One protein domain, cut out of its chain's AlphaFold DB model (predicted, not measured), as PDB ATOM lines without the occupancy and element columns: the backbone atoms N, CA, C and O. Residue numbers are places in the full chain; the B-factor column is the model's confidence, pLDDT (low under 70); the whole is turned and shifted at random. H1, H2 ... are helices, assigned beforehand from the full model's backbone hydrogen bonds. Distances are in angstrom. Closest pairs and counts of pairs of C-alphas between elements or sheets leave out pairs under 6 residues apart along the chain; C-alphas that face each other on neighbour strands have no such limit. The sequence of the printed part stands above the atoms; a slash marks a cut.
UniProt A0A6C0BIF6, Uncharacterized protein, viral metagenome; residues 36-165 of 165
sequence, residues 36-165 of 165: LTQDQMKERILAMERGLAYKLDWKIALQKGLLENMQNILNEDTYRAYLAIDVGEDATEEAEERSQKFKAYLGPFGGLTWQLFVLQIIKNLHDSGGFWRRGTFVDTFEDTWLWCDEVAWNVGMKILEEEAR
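What this domain is: This is residues 36 to 165 of the 165 residues of an uncharacterized protein of viral metagenome (UniProt A0A6C0BIF6). H6 and H7 cross in the middle of an elongated domain, with a helical hairpin toward each end: H1 and H2 at one, H4 and H5 at the other. Short H3 lies between the hairpins and packs on residues 148 to 152 of H7. The 130 printed residues, all helix in class, have seven named helices, H1 to H7 in chain order, and no named strand. The whole is compact, with a radius of gyration of the C-alphas of 15.7 A, and spans 51 by 29 by 22 A.

How they stand to each other: H6, residues 112 to 128, is the hub, touching four helices. H7, residues 148 to 163, touches it with residues 152 to 159 alone, only just about perpendicular at 70.4 degrees; the closest C-alphas, of Ile 121 and Gly 156, are 5.9 A apart. H1, residues 38 to 48, touches H6 at a shallow tilt of 31 degrees, the same way, closest at C-alphas Met 48 and Lys 123, 6.8 A. H1 forms a hairpin with H2, residues 52 to 63, closest at C-alphas Leu 46 and Trp 58, 6.5 A. H3, residues 66 to 73, only just touches H6, with 3 pairs of C-alphas within 8 A, the closest Gln 71 and Val 118, 7.2 A. H5, residues 93 to 106, touches H6 with residues 105 to 106 alone, closest at C-alphas Leu 106 and Trp 114, 5.0 A. H5 forms a hairpin with H4, residues 76 to 84, closest at C-alphas Leu 83 and Ser 99, 5.4 A. Every O i to N i+4 pair is within hydrogen-bond range in H1 and H3 to H7, and 6 of 8 in H2.

Where its parts are: H6 is 24.1 A long, H7 22.7 A and H5 20.1 A. H1 begins at C-alpha 38 (303.652, 359.269, 597.043), and H7 ends at C-alpha 163 (307.978, 346.365, 617.729).

The domain as a whole: The C-alphas farthest apart, of Ala 53 and Glu 89, are 53.5 A apart. The printed part has no cut; the link from H6 to H7 is long. Residue 76, residues 85 to 91, residues 143 to 147 and residue 165 have pLDDT under 70.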
ATOM      1  N   LEU A  36     309.135 359.979 602.246       92.69
ATOM      2  CA  LEU A  36     308.920 359.429 600.920       92.69
ATOM      3  C   LEU A  36     307.886 360.257 600.157       92.69
ATOM      4  O   LEU A  36     306.886 360.722 600.713       92.69
ATOM      5  N   THR A  37     308.089 360.365 598.847       94.56
ATOM      6  CA  THR A  37     307.042 360.827 597.936       94.56
ATOM      7  C   THR A  37     305.942 359.769 597.804       94.56
ATOM      8  O   THR A  37     306.162 358.580 598.046       94.56
ATOM      9  N   GLN A  38     304.753 360.188 597.360       94.19
ATOM     10  CA  GLN A  38     303.652 359.269 597.043       94.19
ATOM     11  C   GLN A  38     304.091 358.180 596.053       94.19
ATOM     12  O   GLN A  38     303.826 357.003 596.276       94.19
ATOM     13  N   ASP A  39     304.839 358.549 595.012       95.38
ATOM     14  CA  ASP A  39     305.338 357.592 594.022       95.38
ATOM     15  C   ASP A  39     306.307 356.578 594.639       95.38
ATOM     16  O   ASP A  39     306.163 355.381 594.407       95.38
ATOM     17  N   GLN A  40     307.222 357.018 595.509       96.38
ATOM     18  CA  GLN A  40     308.133 356.113 596.220       96.38
ATOM     19  C   GLN A  40     307.382 355.133 597.131       96.38
ATOM     20  O   GLN A  40     307.761 353.966 597.236       96.38
ATOM     21  N   MET A  41     306.309 355.576 597.793       96.94
ATOM     22  CA  MET A  41     305.459 354.685 598.585       96.94
ATOM     23  C   MET A  41     304.714 353.683 597.692       96.94
ATOM     24  O   MET A  41     304.723 352.486 597.982       96.94
ATOM     25  N   LYS A  42     304.133 354.133 596.572       96.75
ATOM     26  CA  LYS A  42     303.448 353.267 595.596       96.75
ATOM     27  C   LYS A  42     304.393 352.230 594.990       96.75
ATOM     28  O   LYS A  42     304.023 351.064 594.875       96.75
ATOM     29  N   GLU A  43     305.624 352.613 594.657       95.50
ATOM     30  CA  GLU A  43     306.665 351.696 594.184       95.50
ATOM     31  C   GLU A  43     306.999 350.625 595.225       95.50
ATOM     32  O   GLU A  43     307.100 349.444 594.883       95.50
ATOM     33  N   ARG A  44     307.111 351.012 596.502       95.81
ATOM     34  CA  ARG A  44     307.342 350.068 597.603       95.81
ATOM     35  C   ARG A  44     306.181 349.096 597.775       95.81
ATOM     36  O   ARG A  44     306.444 347.910 597.939       95.81
ATOM     37  N   ILE A  45     304.931 349.558 597.682       95.06
ATOM     38  CA  ILE A  45     303.749 348.678 597.729       95.06
ATOM     39  C   ILE A  45     303.758 347.712 596.544       95.06
ATOM     40  O   ILE A  45     303.619 346.506 596.717       95.06
ATOM     41  N   LEU A  46     304.011 348.211 595.335       94.38
ATOM     42  CA  LEU A  46     304.070 347.378 594.136       94.38
ATOM     43  C   LEU A  46     305.202 346.335 594.193       94.38
ATOM     44  O   LEU A  46     305.111 345.285 593.556       94.38
ATOM     45  N   ALA A  47     306.278 346.612 594.932       93.12
ATOM     46  CA  ALA A  47     307.365 345.669 595.175       93.12
ATOM     47  C   ALA A  47     307.011 344.566 596.194       93.12
ATOM     48  O   ALA A  47     307.710 343.551 596.234       93.12
ATOM     49  N   MET A  48     305.944 344.731 596.988       92.06
ATOM     50  CA  MET A  48     305.440 343.684 597.890       92.06
ATOM     51  C   MET A  48     304.850 342.510 597.097       92.06
ATOM     52  O   MET A  48     305.068 341.357 597.470       92.06
ATOM     53  N   GLU A  49     304.203 342.793 595.959       89.94
ATOM     54  CA  GLU A  49     303.660 341.773 595.058       89.94
ATOM     55  C   GLU A  49     304.771 341.132 594.207       89.94
ATOM     56  O   GLU A  49     305.365 341.743 593.306       89.94
ATOM     57  N   ARG A  50     305.044 339.856 594.491       82.31
ATOM     58  CA  ARG A  50     306.084 339.057 593.821       82.31
ATOM     59  C   ARG A  50     305.541 338.274 592.623       82.31
ATOM     60  O   ARG A  50     306.308 337.901 591.737       82.31
ATOM     61  N   GLY A  51     304.233 338.034 592.574       80.31
ATOM     62  CA  GLY A  51     303.538 337.369 591.486       80.31
ATOM     63  C   GLY A  51     303.351 338.293 590.286       80.31
ATOM     64  O   GLY A  51     302.539 339.217 590.305       80.31
ATOM     65  N   LEU A  52     304.052 338.001 589.186       74.56
ATOM     66  CA  LEU A  52     303.952 338.775 587.939       74.56
ATOM     67  C   LEU A  52     302.511 338.899 587.423       74.56
ATOM     68  O   LEU A  52     302.138 339.956 586.920       74.56
ATOM     69  N   ALA A  53     301.700 337.849 587.581       74.50
ATOM     70  CA  ALA A  53     300.303 337.835 587.148       74.50
ATOM     71  C   ALA A  53     299.424 338.845 587.904       74.50
ATOM     72  O   ALA A  53     298.398 339.269 587.385       74.50
ATOM     73  N   TYR A  54     299.811 339.224 589.122       79.94
ATOM     74  CA  TYR A  54     298.980 340.006 590.039       79.94
ATOM     75  C   TYR A  54     299.494 341.428 590.224       79.94
ATOM     76  O   TYR A  54     298.744 342.325 590.593       79.94
ATOM     77  N   LYS A  55     300.745 341.674 589.834       88.75
ATOM     78  CA  LYS A  55     301.363 342.998 589.838       88.75
ATOM     79  C   LYS A  55     300.580 344.037 589.025       88.75
ATOM     80  O   LYS A  55     300.576 345.214 589.379       88.75
ATOM     81  N   LEU A  56     299.903 343.619 587.951       90.06
ATOM     82  CA  LEU A  56     299.039 344.508 587.169       90.06
ATOM     83  C   LEU A  56     297.792 344.931 587.958       90.06
ATOM     84  O   LEU A  56     297.476 346.118 587.982       90.06
ATOM     85  N   ASP A  57     297.131 343.990 588.632       90.69
ATOM     86  CA  ASP A  57     295.941 344.265 589.445       90.69
ATOM     87  C   ASP A  57     296.288 345.217 590.604       90.69
ATOM     88  O   ASP A  57     295.591 346.202 590.837       90.69
ATOM     89  N   TRP A  58     297.437 345.006 591.255       92.44
ATOM     90  CA  TRP A  58     297.973 345.915 592.276       92.44
ATOM     91  C   TRP A  58     298.280 347.309 591.739       92.44
ATOM     92  O   TRP A  58     297.966 348.310 592.382       92.44
ATOM     93  N   LYS A  59     298.858 347.406 590.537       93.25
ATOM     94  CA  LYS A  59     299.084 348.701 589.888       93.25
ATOM     95  C   LYS A  59     297.763 349.436 589.649       93.25
ATOM     96  O   LYS A  59     297.704 350.645 589.859       93.25
ATOM     97  N   ILE A  60     296.712 348.720 589.248       92.31
ATOM     98  CA  ILE A  60     295.368 349.287 589.079       92.31
ATOM     99  C   ILE A  60     294.800 349.734 590.432       92.31
ATOM    100  O   ILE A  60     294.277 350.841 590.519       92.31
ATOM    101  N   ALA A  61     294.933 348.936 591.493       92.62
ATOM    102  CA  ALA A  61     294.476 349.307 592.836       92.62
ATOM    103  C   ALA A  61     295.171 350.583 593.355       92.62
ATOM    104  O   ALA A  61     294.517 351.491 593.861       92.62
ATOM    105  N   LEU A  62     296.483 350.714 593.131       94.38
ATOM    106  CA  LEU A  62     297.246 351.925 593.460       94.38
ATOM    107  C   LEU A  62     296.819 353.150 592.637       94.38
ATOM    108  O   LEU A  62     296.858 354.271 593.137       94.38
ATOM    109  N   GLN A  63     296.408 352.962 591.381       93.62
ATOM    110  CA  GLN A  63     295.832 354.038 590.561       93.62
ATOM    111  C   GLN A  63     294.427 354.437 591.019       93.62
ATOM    112  O   GLN A  63     294.016 355.573 590.800       93.62
ATOM    113  N   LYS A  64     293.701 353.512 591.651       91.44
ATOM    114  CA  LYS A  64     292.359 353.722 592.202       91.44
ATOM    115  C   LYS A  64     292.350 354.262 593.635       91.44
ATOM    116  O   LYS A  64     291.273 354.443 594.186       91.44
ATOM    117  N   GLY A  65     293.514 354.543 594.216       92.12
ATOM    118  CA  GLY A  65     293.601 355.237 595.497       92.12
ATOM    119  C   GLY A  65     293.874 354.353 596.711       92.12
ATOM    120  O   GLY A  65     293.635 354.805 597.818       92.12
ATOM    121  N   LEU A  66     294.363 353.113 596.555       92.94
ATOM    122  CA  LEU A  66     294.644 352.228 597.702       92.94
ATOM    123  C   LEU A  66     295.515 352.894 598.777       92.94
ATOM    124  O   LEU A  66     295.201 352.813 599.963       92.94
ATOM    125  N   LEU A  67     296.615 353.542 598.380       94.81
ATOM    126  CA  LEU A  67     297.515 354.188 599.339       94.81
ATOM    127  C   LEU A  67     296.827 355.379 600.011       94.81
ATOM    128  O   LEU A  67     296.911 355.536 601.223       94.81
ATOM    129  N   GLU A  68     296.132 356.192 599.227       93.56
ATOM    130  CA  GLU A  68     295.400 357.361 599.691       93.56
ATOM    131  C   GLU A  68     294.292 356.968 600.676       93.56
ATOM    132  O   GLU A  68     294.183 357.559 601.743       93.56
ATOM    133  N   ASN A  69     293.530 355.920 600.372       90.88
ATOM    134  CA  ASN A  69     292.493 355.383 601.247       90.88
ATOM    135  C   ASN A  69     293.081 354.852 602.557       90.88
ATOM    136  O   ASN A  69     292.595 355.200 603.628       90.88
ATOM    137  N   MET A  70     294.180 354.092 602.495       91.12
ATOM    138  CA  MET A  70     294.884 353.636 603.697       91.12
ATOM    139  C   MET A  70     295.405 354.803 604.540       91.12
ATOM    140  O   MET A  70     295.300 354.776 605.761       91.12
ATOM    141  N   GLN A  71     295.950 355.844 603.910       91.56
ATOM    142  CA  GLN A  71     296.390 357.052 604.611       91.56
ATOM    143  C   GLN A  71     295.218 357.835 605.209       91.56
ATOM    144  O   GLN A  71     295.379 358.407 606.282       91.56
ATOM    145  N   ASN A  72     294.059 357.847 604.546       88.25
ATOM    146  CA  ASN A  72     292.841 358.481 605.043       88.25
ATOM    147  C   ASN A  72     292.273 357.733 606.253       88.25
ATOM    148  O   ASN A  72     291.912 358.376 607.228       88.25
ATOM    149  N   ILE A  73     292.256 356.400 606.223       86.56
ATOM    150  CA  ILE A  73     291.874 355.569 607.374       86.56
ATOM    151  C   ILE A  73     292.830 355.808 608.548       86.56
ATOM    152  O   ILE A  73     292.424 355.990 609.693       86.56
ATOM    153  N   LEU A  74     294.132 355.824 608.261       87.19
ATOM    154  CA  LEU A  74     295.177 355.974 609.268       87.19
ATOM    155  C   LEU A  74     295.481 357.439 609.602       87.19
ATOM    156  O   LEU A  74     296.504 357.701 610.223       87.19
ATOM    157  N   ASN A  75     294.653 358.389 609.168       80.94
ATOM    158  CA  ASN A  75     294.944 359.816 609.249       80.94
ATOM    159  C   ASN A  75     295.086 360.326 610.698       80.94
ATOM    160  O   ASN A  75     295.246 359.579 611.661       80.94
ATOM    161  N   GLU A  76     295.044 361.646 610.853       68.50
ATOM    162  CA  GLU A  76     295.289 362.312 612.122       68.50
ATOM    163  C   GLU A  76     294.473 361.758 613.305       68.50
ATOM    164  O   GLU A  76     295.022 361.686 614.402       68.50
ATOM    165  N   ASP A  77     293.234 361.297 613.108       73.56
ATOM    166  CA  ASP A  77     292.417 360.750 614.201       73.56
ATOM    167  C   ASP A  77     292.933 359.388 614.680       73.56
ATOM    168  O   ASP A  77     293.097 359.180 615.882       73.56
ATOM    169  N   THR A  78     293.296 358.495 613.759       79.81
ATOM    170  CA  THR A  78     293.919 357.200 614.075       79.81
ATOM    171  C   THR A  78     295.315 357.385 614.668       79.81
ATOM    172  O   THR A  78     295.661 356.764 615.672       79.81
ATOM    173  N   TYR A  79     296.115 358.293 614.105       82.25
ATOM    174  CA  TYR A  79     297.419 358.651 614.663       82.25
ATOM    175  C   TYR A  79     297.290 359.185 616.098       82.25
ATOM    176  O   TYR A  79     298.009 358.739 616.991       82.25
ATOM    177  N   ARG A  80     296.348 360.103 616.351       82.00
ATOM    178  CA  ARG A  80     296.069 360.617 617.699       82.00
ATOM    179  C   ARG A  80     295.579 359.517 618.623       82.00
ATOM    180  O   ARG A  80     296.044 359.456 619.756       82.00
ATOM    181  N   ALA A  81     294.695 358.651 618.142       82.31
ATOM    182  CA  ALA A  81     294.166 357.553 618.926       82.31
ATOM    183  C   ALA A  81     295.278 356.585 619.349       82.31
ATOM    184  O   ALA A  81     295.312 356.249 620.524       82.31
ATOM    185  N   TYR A  82     296.240 356.233 618.481       82.69
ATOM    186  CA  TYR A  82     297.405 355.422 618.876       82.69
ATOM    187  C   TYR A  82     298.224 356.068 619.998       82.69
ATOM    188  O   TYR A  82     298.704 355.374 620.890       82.69
ATOM    189  N   LEU A  83     298.393 357.391 619.965       81.56
ATOM    190  CA  LEU A  83     299.174 358.113 620.972       81.56
ATOM    191  C   LEU A  83     298.404 358.370 622.272       81.56
ATOM    192  O   LEU A  83     299.027 358.550 623.316       81.56
ATOM    193  N   ALA A  84     297.075 358.413 622.207       75.06
ATOM    194  CA  ALA A  84     296.193 358.710 623.332       75.06
ATOM    195  C   ALA A  84     295.695 357.458 624.071       75.06
ATOM    196  O   ALA A  84     294.915 357.594 625.014       75.06
ATOM    197  N   ILE A  85     296.135 356.257 623.674       66.56
ATOM    198  CA  ILE A  85     295.792 355.012 624.374       66.56
ATOM    199  C   ILE A  85     296.198 355.136 625.839       66.56
ATOM    200  O   ILE A  85     297.365 355.361 626.149       66.56
ATOM    201  N   ASP A  86     295.207 354.987 626.715       60.03
ATOM    202  CA  ASP A  86     295.354 354.972 628.168       60.03
ATOM    203  C   ASP A  86     295.869 356.296 628.788       60.03
ATOM    204  O   ASP A  86     296.259 356.321 629.955       60.03
ATOM    205  N   VAL A  87     295.824 357.419 628.051       57.28
ATOM    206  CA  VAL A  87     296.256 358.744 628.539       57.28
ATOM    207  C   VAL A  87     295.037 359.596 628.934       57.28
ATOM    208  O   VAL A  87     294.330 360.136 628.084       57.28
ATOM    209  N   GLY A  88     294.775 359.719 630.236       61.25
ATOM    210  CA  GLY A  88     293.682 360.499 630.834       61.25
ATOM    211  C   GLY A  88     293.983 360.878 632.290       61.25
ATOM    212  O   GLY A  88     295.076 360.601 632.774       61.25
ATOM    213  N   GLU A  89     293.031 361.496 633.007       59.38
ATOM    214  CA  GLU A  89     293.215 361.876 634.429       59.38
ATOM    215  C   GLU A  89     293.544 360.678 635.346       59.38
ATOM    216  O   GLU A  89     294.134 360.875 636.406       59.38
ATOM    217  N   ASP A  90     293.248 359.452 634.896       61.72
ATOM    218  CA  ASP A  90     293.525 358.187 635.586       61.72
ATOM    219  C   ASP A  90     294.631 357.340 634.906       61.72
ATOM    220  O   ASP A  90     294.695 356.126 635.111       61.72
ATOM    221  N   ALA A  91     295.486 357.939 634.062       69.31
ATOM    222  CA  ALA A  91     296.573 357.211 633.398       69.31
ATOM    223  C   ALA A  91     297.558 356.620 634.418       69.31
ATOM    224  O   ALA A  91     298.046 357.306 635.317       69.31
ATOM    225  N   THR A  92     297.877 355.336 634.266       78.00
ATOM    226  CA  THR A  92     298.938 354.692 635.045       78.00
ATOM    227  C   THR A  92     300.315 355.064 634.485       78.00
ATOM    228  O   THR A  92     300.449 355.408 633.312       78.00
ATOM    229  N   GLU A  93     301.372 354.942 635.292       80.00
ATOM    230  CA  GLU A  93     302.760 355.135 634.828       80.00
ATOM    231  C   GLU A  93     303.099 354.201 633.643       80.00
ATOM    232  O   GLU A  93     303.782 354.593 632.699       80.00
ATOM    233  N   GLU A  94     302.528 352.991 633.635       79.06
ATOM    234  CA  GLU A  94     302.652 352.022 632.537       79.06
ATOM    235  C   GLU A  94     301.992 352.514 631.234       79.06
ATOM    236  O   GLU A  94     302.526 352.298 630.142       79.06
ATOM    237  N   ALA A  95     300.848 353.197 631.334       78.69
ATOM    238  CA  ALA A  95     300.155 353.783 630.190       78.69
ATOM    239  C   ALA A  95     300.945 354.952 629.580       78.69
ATOM    240  O   ALA A  95     301.084 355.047 628.357       78.69
ATOM    241  N   GLU A  96     301.526 355.808 630.424       81.44
ATOM    242  CA  GLU A  96     302.395 356.894 629.967       81.44
ATOM    243  C   GLU A  96     303.657 356.355 629.282       81.44
ATOM    244  O   GLU A  96     304.013 356.825 628.197       81.44
ATOM    245  N   GLU A  97     304.306 355.334 629.856       83.56
ATOM    246  CA  GLU A  97     305.471 354.687 629.242       83.56
ATOM    247  C   GLU A  97     305.119 354.113 627.861       83.56
ATOM    248  O   GLU A  97     305.833 354.344 626.879       83.56
ATOM    249  N   ARG A  98     303.981 353.417 627.758       83.50
ATOM    250  CA  ARG A  98     303.482 352.852 626.498       83.50
ATOM    251  C   ARG A  98     303.233 353.933 625.444       83.50
ATOM    252  O   ARG A  98     303.700 353.796 624.312       83.50
ATOM    253  N   SER A  99     302.559 355.024 625.808       84.06
ATOM    254  CA  SER A  99     302.303 356.149 624.900       84.06
ATOM    255  C   SER A  99     303.606 356.785 624.398       84.06
ATOM    256  O   SER A  99     303.759 357.040 623.198       84.06
ATOM    257  N   GLN A 100     304.599 356.978 625.277       85.25
ATOM    258  CA  GLN A 100     305.905 357.515 624.874       85.25
ATOM    259  C   GLN A 100     306.644 356.580 623.912       85.25
ATOM    260  O   GLN A 100     307.237 357.056 622.940       85.25
ATOM    261  N   LYS A 101     306.572 355.262 624.127       86.94
ATOM    262  CA  LYS A 101     307.141 354.266 623.207       86.94
ATOM    263  C   LYS A 101     306.485 354.322 621.832       86.94
ATOM    264  O   LYS A 101     307.183 354.395 620.820       86.94
ATOM    265  N   PHE A 102     305.155 354.381 621.780       90.44
ATOM    266  CA  PHE A 102     304.423 354.488 620.516       90.44
ATOM    267  C   PHE A 102     304.756 355.793 619.792       90.44
ATOM    268  O   PHE A 102     305.018 355.786 618.591       90.44
ATOM    269  N   LYS A 103     304.854 356.906 620.525       88.50
ATOM    270  CA  LYS A 103     305.273 358.200 619.976       88.50
ATOM    271  C   LYS A 103     306.687 358.167 619.403       88.50
ATOM    272  O   LYS A 103     306.925 358.738 618.340       88.50
ATOM    273  N   ALA A 104     307.619 357.513 620.092       87.38
ATOM    274  CA  ALA A 104     308.990 357.358 619.622       87.38
ATOM    275  C   ALA A 104     309.061 356.504 618.347       87.38
ATOM    276  O   ALA A 104     309.801 356.853 617.430       87.38
ATOM    277  N   TYR A 105     308.266 355.432 618.269       89.62
ATOM    278  CA  TYR A 105     308.220 354.536 617.112       89.62
ATOM    279  C   TYR A 105     307.557 355.182 615.887       89.62
ATOM    280  O   TYR A 105     308.112 355.170 614.788       89.62
ATOM    281  N   LEU A 106     306.373 355.775 616.068       89.94
ATOM    282  CA  LEU A 106     305.616 356.401 614.982       89.94
ATOM    283  C   LEU A 106     306.301 357.671 614.469       89.94
ATOM    284  O   LEU A 106     306.236 357.972 613.273       89.94
ATOM    285  N   GLY A 107     306.988 358.404 615.347       88.12
ATOM    286  CA  GLY A 107     307.558 359.711 615.036       88.12
ATOM    287  C   GLY A 107     306.482 360.727 614.630       88.12
ATOM    288  O   GLY A 107     305.306 360.535 614.930       88.12
ATOM    289  N   PRO A 108     306.855 361.851 613.991       87.25
ATOM    290  CA  PRO A 108     305.890 362.880 613.622       87.25
ATOM    291  C   PRO A 108     304.924 362.385 612.539       87.25
ATOM    292  O   PRO A 108     305.334 361.722 611.583       87.25
ATOM    293  N   PHE A 109     303.650 362.777 612.646       88.19
ATOM    294  CA  PHE A 109     302.650 362.537 611.604       88.19
ATOM    295  C   PHE A 109     303.146 363.039 610.240       88.19
ATOM    296  O   PHE A 109     303.669 364.148 610.122       88.19
ATOM    297  N   GLY A 110     303.008 362.205 609.209       85.75
ATOM    298  CA  GLY A 110     303.514 362.493 607.861       85.75
ATOM    299  C   GLY A 110     305.037 362.372 607.695       85.75
ATOM    300  O   GLY A 110     305.525 362.478 606.571       85.75
ATOM    301  N   GLY A 111     305.789 362.124 608.771       88.62
ATOM    302  CA  GLY A 111     307.225 361.862 608.727       88.62
ATOM    303  C   GLY A 111     307.570 360.503 608.114       88.62
ATOM    304  O   GLY A 111     306.700 359.656 607.902       88.62
ATOM    305  N   LEU A 112     308.861 360.264 607.861       90.81
ATOM    306  CA  LEU A 112     309.327 359.005 607.272       90.81
ATOM    307  C   LEU A 112     308.937 357.784 608.120       90.81
ATOM    308  O   LEU A 112     308.452 356.800 607.573       90.81
ATOM    309  N   THR A 113     309.117 357.840 609.440       90.31
ATOM    310  CA  THR A 113     308.758 356.746 610.364       90.31
ATOM    311  C   THR A 113     307.273 356.402 610.276       90.31
ATOM    312  O   THR A 113     306.919 355.237 610.111       90.31
ATOM    313  N   TRP A 114     306.411 357.420 610.257       92.19
ATOM    314  CA  TRP A 114     304.974 357.261 610.072       92.19
ATOM    315  C   TRP A 114     304.639 356.624 608.715       92.19
ATOM    316  O   TRP A 114     303.862 355.677 608.632       92.19
ATOM    317  N   GLN A 115     305.260 357.090 607.632       93.44
ATOM    318  CA  GLN A 115     305.051 356.515 606.300       93.44
ATOM    319  C   GLN A 115     305.538 355.063 606.200       93.44
ATOM    320  O   GLN A 115     304.891 354.240 605.551       93.44
ATOM    321  N   LEU A 116     306.662 354.730 606.838       93.62
ATOM    322  CA  LEU A 116     307.164 353.357 606.920       93.62
ATOM    323  C   LEU A 116     306.214 352.467 607.725       93.62
ATOM    324  O   LEU A 116     305.974 351.333 607.316       93.62
ATOM    325  N   PHE A 117     305.617 352.990 608.795       93.94
ATOM    326  CA  PHE A 117     304.584 352.297 609.559       93.94
ATOM    327  C   PHE A 117     303.330 352.016 608.717       93.94
ATOM    328  O   PHE A 117     302.869 350.877 608.666       93.94
ATOM    329  N   VAL A 118     302.832 353.000 607.958       94.69
ATOM    330  CA  VAL A 118     301.722 352.793 607.005       94.69
ATOM    331  C   VAL A 118     302.061 351.693 605.990       94.69
ATOM    332  O   VAL A 118     301.253 350.799 605.738       94.69
ATOM    333  N   LEU A 119     303.276 351.706 605.430       96.00
ATOM    334  CA  LEU A 119     303.735 350.655 604.513       96.00
ATOM    335  C   LEU A 119     303.823 349.282 605.192       96.00
ATOM    336  O   LEU A 119     303.541 348.272 604.548       96.00
ATOM    337  N   GLN A 120     304.196 349.230 606.470       95.38
ATOM    338  CA  GLN A 120     304.246 347.995 607.249       95.38
ATOM    339  C   GLN A 120     302.843 347.421 607.487       95.38
ATOM    340  O   GLN A 120     302.658 346.214 607.338       95.38
ATOM    341  N   ILE A 121     301.843 348.269 607.756       94.75
ATOM    342  CA  ILE A 121     300.434 347.853 607.837       94.75
ATOM    343  C   ILE A 121     299.986 347.242 606.506       94.75
ATOM    344  O   ILE A 121     299.507 346.108 606.482       94.75
ATOM    345  N   ILE A 122     300.205 347.945 605.388       94.44
ATOM    346  CA  ILE A 122     299.845 347.456 604.045       94.44
ATOM    347  C   ILE A 122     300.536 346.123 603.749       94.44
ATOM    348  O   ILE A 122     299.909 345.199 603.234       94.44
ATOM    349  N   LYS A 123     301.814 345.990 604.114       94.25
ATOM    350  CA  LYS A 123     302.561 344.744 603.949       94.25
ATOM    351  C   LYS A 123     301.963 343.596 604.767       94.25
ATOM    352  O   LYS A 123     301.808 342.498 604.239       94.25
ATOM    353  N   ASN A 124     301.624 343.830 606.030       94.06
ATOM    354  CA  ASN A 124     301.033 342.805 606.888       94.06
ATOM    355  C   ASN A 124     299.648 342.378 606.383       94.06
ATOM    356  O   ASN A 124     299.334 341.187 606.385       94.06
ATOM    357  N   LEU A 125     298.843 343.321 605.889       92.38
ATOM    358  CA  LEU A 125     297.571 343.031 605.222       92.38
ATOM    359  C   LEU A 125     297.778 342.234 603.930       92.38
ATOM    360  O   LEU A 125     297.071 341.262 603.691       92.38
ATOM    361  N   HIS A 126     298.778 342.582 603.121       91.94
ATOM    362  CA  HIS A 126     299.135 341.827 601.920       91.94
ATOM    363  C   HIS A 126     299.498 340.376 602.268       91.94
ATOM    364  O   HIS A 126     298.928 339.439 601.712       91.94
ATOM    365  N   ASP A 127     300.409 340.185 603.222       90.88
ATOM    366  CA  ASP A 127     300.948 338.868 603.572       90.88
ATOM    367  C   ASP A 127     299.916 337.968 604.275       90.88
ATOM    368  O   ASP A 127     299.978 336.745 604.148       90.88
ATOM    369  N   SER A 128     298.950 338.557 604.985       89.25
ATOM    370  CA  SER A 128     297.846 337.830 605.633       89.25
ATOM    371  C   SER A 128     296.643 337.578 604.718       89.25
ATOM    372  O   SER A 128     295.702 336.901 605.129       89.25
ATOM    373  N   GLY A 129     296.657 338.088 603.481       87.19
ATOM    374  CA  GLY A 129     295.514 337.998 602.566       87.19
ATOM    375  C   GLY A 129     294.346 338.920 602.939       87.19
ATOM    376  O   GLY A 129     293.213 338.647 602.555       87.19
ATOM    377  N   GLY A 130     294.611 340.005 603.671       86.12
ATOM    378  CA  GLY A 130     293.623 341.002 604.093       86.12
ATOM    379  C   GLY A 130     293.034 341.845 602.957       86.12
ATOM    380  O   GLY A 130     292.027 342.511 603.160       86.12
ATOM    381  N   PHE A 131     293.615 341.799 601.755       86.19
ATOM    382  CA  PHE A 131     293.030 342.418 600.566       86.19
ATOM    383  C   PHE A 131     292.058 341.450 599.898       86.19
ATOM    384  O   PHE A 131     292.467 340.435 599.322       86.19
ATOM    385  N   TRP A 132     290.763 341.777 599.937       81.88
ATOM    386  CA  TRP A 132     289.774 340.989 599.215       81.88
ATOM    387  C   TRP A 132     290.032 341.049 597.708       81.88
ATOM    388  O   TRP A 132     290.386 342.087 597.141       81.88
ATOM    389  N   ARG A 133     289.835 339.907 597.044       79.56
ATOM    390  CA  ARG A 133     290.103 339.762 595.618       79.56
ATOM    391  C   ARG A 133     288.980 339.038 594.893       79.56
ATOM    392  O   ARG A 133     288.544 337.965 595.306       79.56
ATOM    393  N   ARG A 134     288.585 339.574 593.733       78.19
ATOM    394  CA  ARG A 134     287.638 338.927 592.813       78.19
ATOM    395  C   ARG A 134     288.051 339.140 591.359       78.19
ATOM    396  O   ARG A 134     287.830 340.199 590.780       78.19
ATOM    397  N   GLY A 135     288.638 338.110 590.751       81.44
ATOM    398  CA  GLY A 135     289.216 338.218 589.409       81.44
ATOM    399  C   GLY A 135     290.389 339.202 589.399       81.44
ATOM    400  O   GLY A 135     291.349 339.014 590.145       81.44
ATOM    401  N   THR A 136     290.284 340.248 588.578       80.25
ATOM    402  CA  THR A 136     291.276 341.335 588.461       80.25
ATOM    403  C   THR A 136     291.047 342.482 589.451       80.25
ATOM    404  O   THR A 136     291.774 343.471 589.442       80.25
ATOM    405  N   PHE A 137     290.013 342.390 590.293       83.81
ATOM    406  CA  PHE A 137     289.757 343.374 591.337       83.81
ATOM    407  C   PHE A 137     290.553 343.033 592.596       83.81
ATOM    408  O   PHE A 137     290.406 341.928 593.123       83.81
ATOM    409  N   VAL A 138     291.334 344.000 593.070       85.44
ATOM    410  CA  VAL A 138     291.965 344.036 594.393       85.44
ATOM    411  C   VAL A 138     291.317 345.184 595.154       85.44
ATOM    412  O   VAL A 138     291.182 346.277 594.598       85.44
ATOM    413  N   ASP A 139     290.893 344.916 596.385       83.94
ATOM    414  CA  ASP A 139     290.324 345.924 597.272       83.94
ATOM    415  C   ASP A 139     291.289 347.103 597.476       83.94
ATOM    416  O   ASP A 139     292.503 346.938 597.594       83.94
ATOM    417  N   THR A 140     290.735 348.307 597.484       87.12
ATOM    418  CA  THR A 140     291.455 349.564 597.670       87.12
ATOM    419  C   THR A 140     291.245 350.145 599.061       87.12
ATOM    420  O   THR A 140     291.673 351.275 599.275       87.12
ATOM    421  N   PHE A 141     290.579 349.425 599.976       84.25
ATOM    422  CA  PHE A 141     290.208 349.936 601.302       84.25
ATOM    423  C   PHE A 141     289.400 351.239 601.194       84.25
ATOM    424  O   PHE A 141     289.519 352.143 602.014       84.25
ATOM    425  N   GLU A 142     288.613 351.373 600.124       77.19
ATOM    426  CA  GLU A 142     287.695 352.499 599.984       77.19
ATOM    427  C   GLU A 142     286.639 352.368 601.086       77.19
ATOM    428  O   GLU A 142     286.000 351.319 601.181       77.19
ATOM    429  N   ASP A 143     286.471 353.417 601.897       60.59
ATOM    430  CA  ASP A 143     285.626 353.511 603.107       60.59
ATOM    431  C   ASP A 143     284.108 353.459 602.805       60.59
ATOM    432  O   ASP A 143     283.285 354.241 603.270       60.59
ATOM    433  N   THR A 144     283.728 352.557 601.910       50.84
ATOM    434  CA  THR A 144     282.357 352.225 601.518       50.84
ATOM    435  C   THR A 144     281.949 350.846 602.034       50.84
ATOM    436  O   THR A 144     280.761 350.520 602.038       50.84
ATOM    437  N   TRP A 145     282.909 350.052 602.518       52.00
ATOM    438  CA  TRP A 145     282.699 348.738 603.114       52.00
ATOM    439  C   TRP A 145     283.065 348.824 604.598       52.00
ATOM    440  O   TRP A 145     284.228 348.995 604.950       52.00
ATOM    441  N   LEU A 146     282.047 348.749 605.458       49.97
ATOM    442  CA  LEU A 146     282.184 348.711 606.918       49.97
ATOM    443  C   LEU A 146     283.323 347.738 607.318       49.97
ATOM    444  O   LEU A 146     283.308 346.602 606.845       49.97
ATOM    445  N   TRP A 147     284.236 348.179 608.206       58.84
ATOM    446  CA  TRP A 147     285.321 347.430 608.896       58.84
ATOM    447  C   TRP A 147     286.748 347.569 608.326       58.84
ATOM    448  O   TRP A 147     287.691 347.020 608.905       58.84
ATOM    449  N   CYS A 148     286.962 348.287 607.218       72.94
ATOM    450  CA  CYS A 148     288.315 348.521 606.683       72.94
ATOM    451  C   CYS A 148     289.217 349.306 607.655       72.94
ATOM    452  O   CYS A 148     290.422 349.049 607.739       72.94
ATOM    453  N   ASP A 149     288.623 350.225 608.412       74.38
ATOM    454  CA  ASP A 149     289.250 350.998 609.479       74.38
ATOM    455  C   ASP A 149     289.654 350.128 610.674       74.38
ATOM    456  O   ASP A 149     290.814 350.160 611.085       74.38
ATOM    457  N   GLU A 150     288.753 349.272 611.162       82.31
ATOM    458  CA  GLU A 150     289.025 348.337 612.260       82.31
ATOM    459  C   GLU A 150     290.160 347.363 611.911       82.31
ATOM    460  O   GLU A 150     291.033 347.073 612.732       82.31
ATOM    461  N   VAL A 151     290.185 346.859 610.674       86.88
ATOM    462  CA  VAL A 151     291.227 345.935 610.211       86.88
ATOM    463  C   VAL A 151     292.589 346.631 610.132       86.88
ATOM    464  O   VAL A 151     293.581 346.090 610.629       86.88
ATOM    465  N   ALA A 152     292.652 347.832 609.550       87.06
ATOM    466  CA  ALA A 152     293.888 348.611 609.482       87.06
ATOM    467  C   ALA A 152     294.385 349.011 610.883       87.06
ATOM    468  O   ALA A 152     295.584 348.905 611.165       87.06
ATOM    469  N   TRP A 153     293.462 349.399 611.767       88.00
ATOM    470  CA  TRP A 153     293.724 349.716 613.168       88.00
ATOM    471  C   TRP A 153     294.333 348.531 613.921       88.00
ATOM    472  O   TRP A 153     295.402 348.644 614.518       88.00
ATOM    473  N   ASN A 154     293.692 347.362 613.853       89.38
ATOM    474  CA  ASN A 154     294.131 346.171 614.580       89.38
ATOM    475  C   ASN A 154     295.533 345.717 614.155       89.38
ATOM    476  O   ASN A 154     296.343 345.315 614.992       89.38
ATOM    477  N   VAL A 155     295.849 345.807 612.858       92.62
ATOM    478  CA  VAL A 155     297.200 345.512 612.363       92.62
ATOM    479  C   VAL A 155     298.214 346.534 612.878       92.62
ATOM    480  O   VAL A 155     299.304 346.137 613.292       92.62
ATOM    481  N   GLY A 156     297.871 347.825 612.885       91.81
ATOM    482  CA  GLY A 156     298.747 348.869 613.416       91.81
ATOM    483  C   GLY A 156     299.010 348.719 614.915       91.81
ATOM    484  O   GLY A 156     300.168 348.764 615.327       91.81
ATOM    485  N   MET A 157     297.976 348.435 615.712       90.56
ATOM    486  CA  MET A 157     298.115 348.132 617.141       90.56
ATOM    487  C   MET A 157     299.059 346.965 617.391       90.56
ATOM    488  O   MET A 157     299.969 347.071 618.210       90.56
ATOM    489  N   LYS A 158     298.885 345.869 616.649       92.62
ATOM    490  CA  LYS A 158     299.747 344.698 616.779       92.62
ATOM    491  C   LYS A 158     301.215 345.037 616.503       92.62
ATOM    492  O   LYS A 158     302.082 344.635 617.271       92.62
ATOM    493  N   ILE A 159     301.491 345.790 615.433       92.44
ATOM    494  CA  ILE A 159     302.856 346.236 615.111       92.44
ATOM    495  C   ILE A 159     303.433 347.046 616.277       92.44
ATOM    496  O   ILE A 159     304.559 346.794 616.693       92.44
ATOM    497  N   LEU A 160     302.666 347.988 616.826       90.94
ATOM    498  CA  LEU A 160     303.116 348.812 617.948       90.94
ATOM    499  C   LEU A 160     303.399 347.979 619.206       90.94
ATOM    500  O   LEU A 160     304.409 348.191 619.869       90.94
ATOM    501  N   GLU A 161     302.566 346.990 619.522       87.94
ATOM    502  CA  GLU A 161     302.755 346.117 620.691       87.94
ATOM    503  C   GLU A 161     303.931 345.131 620.560       87.94
ATOM    504  O   GLU A 161     304.505 344.686 621.566       87.94
ATOM    505  N   GLU A 162     304.290 344.760 619.332       88.19
ATOM    506  CA  GLU A 162     305.391 343.836 619.046       88.19
ATOM    507  C   GLU A 162     306.735 344.565 618.898       88.19
ATOM    508  O   GLU A 162     307.732 344.109 619.459       88.19
ATOM    509  N   GLU A 163     306.753 345.699 618.195       80.94
ATOM    510  CA  GLU A 163     307.978 346.365 617.729       80.94
ATOM    511  C   GLU A 163     308.357 347.613 618.547       80.94
ATOM    512  O   GLU A 163     309.526 347.991 618.566       80.94
ATOM    513  N   ALA A 164     307.418 348.252 619.259       72.81
ATOM    514  CA  ALA A 164     307.711 349.431 620.088       72.81
ATOM    515  C   ALA A 164     308.109 349.075 621.539       72.81
ATOM    516  O   ALA A 164     307.885 349.879 622.441       72.81
ATOM    517  N   ARG A 165     308.643 347.870 621.788       57.50
ATOM    518  CA  ARG A 165     308.962 347.354 623.137       57.50
ATOM    519  C   ARG A 165     310.185 347.995 623.788       57.50
ATOM    520  O   ARG A 165     311.233 348.093 623.115       57.50
TER     521      ARG A 165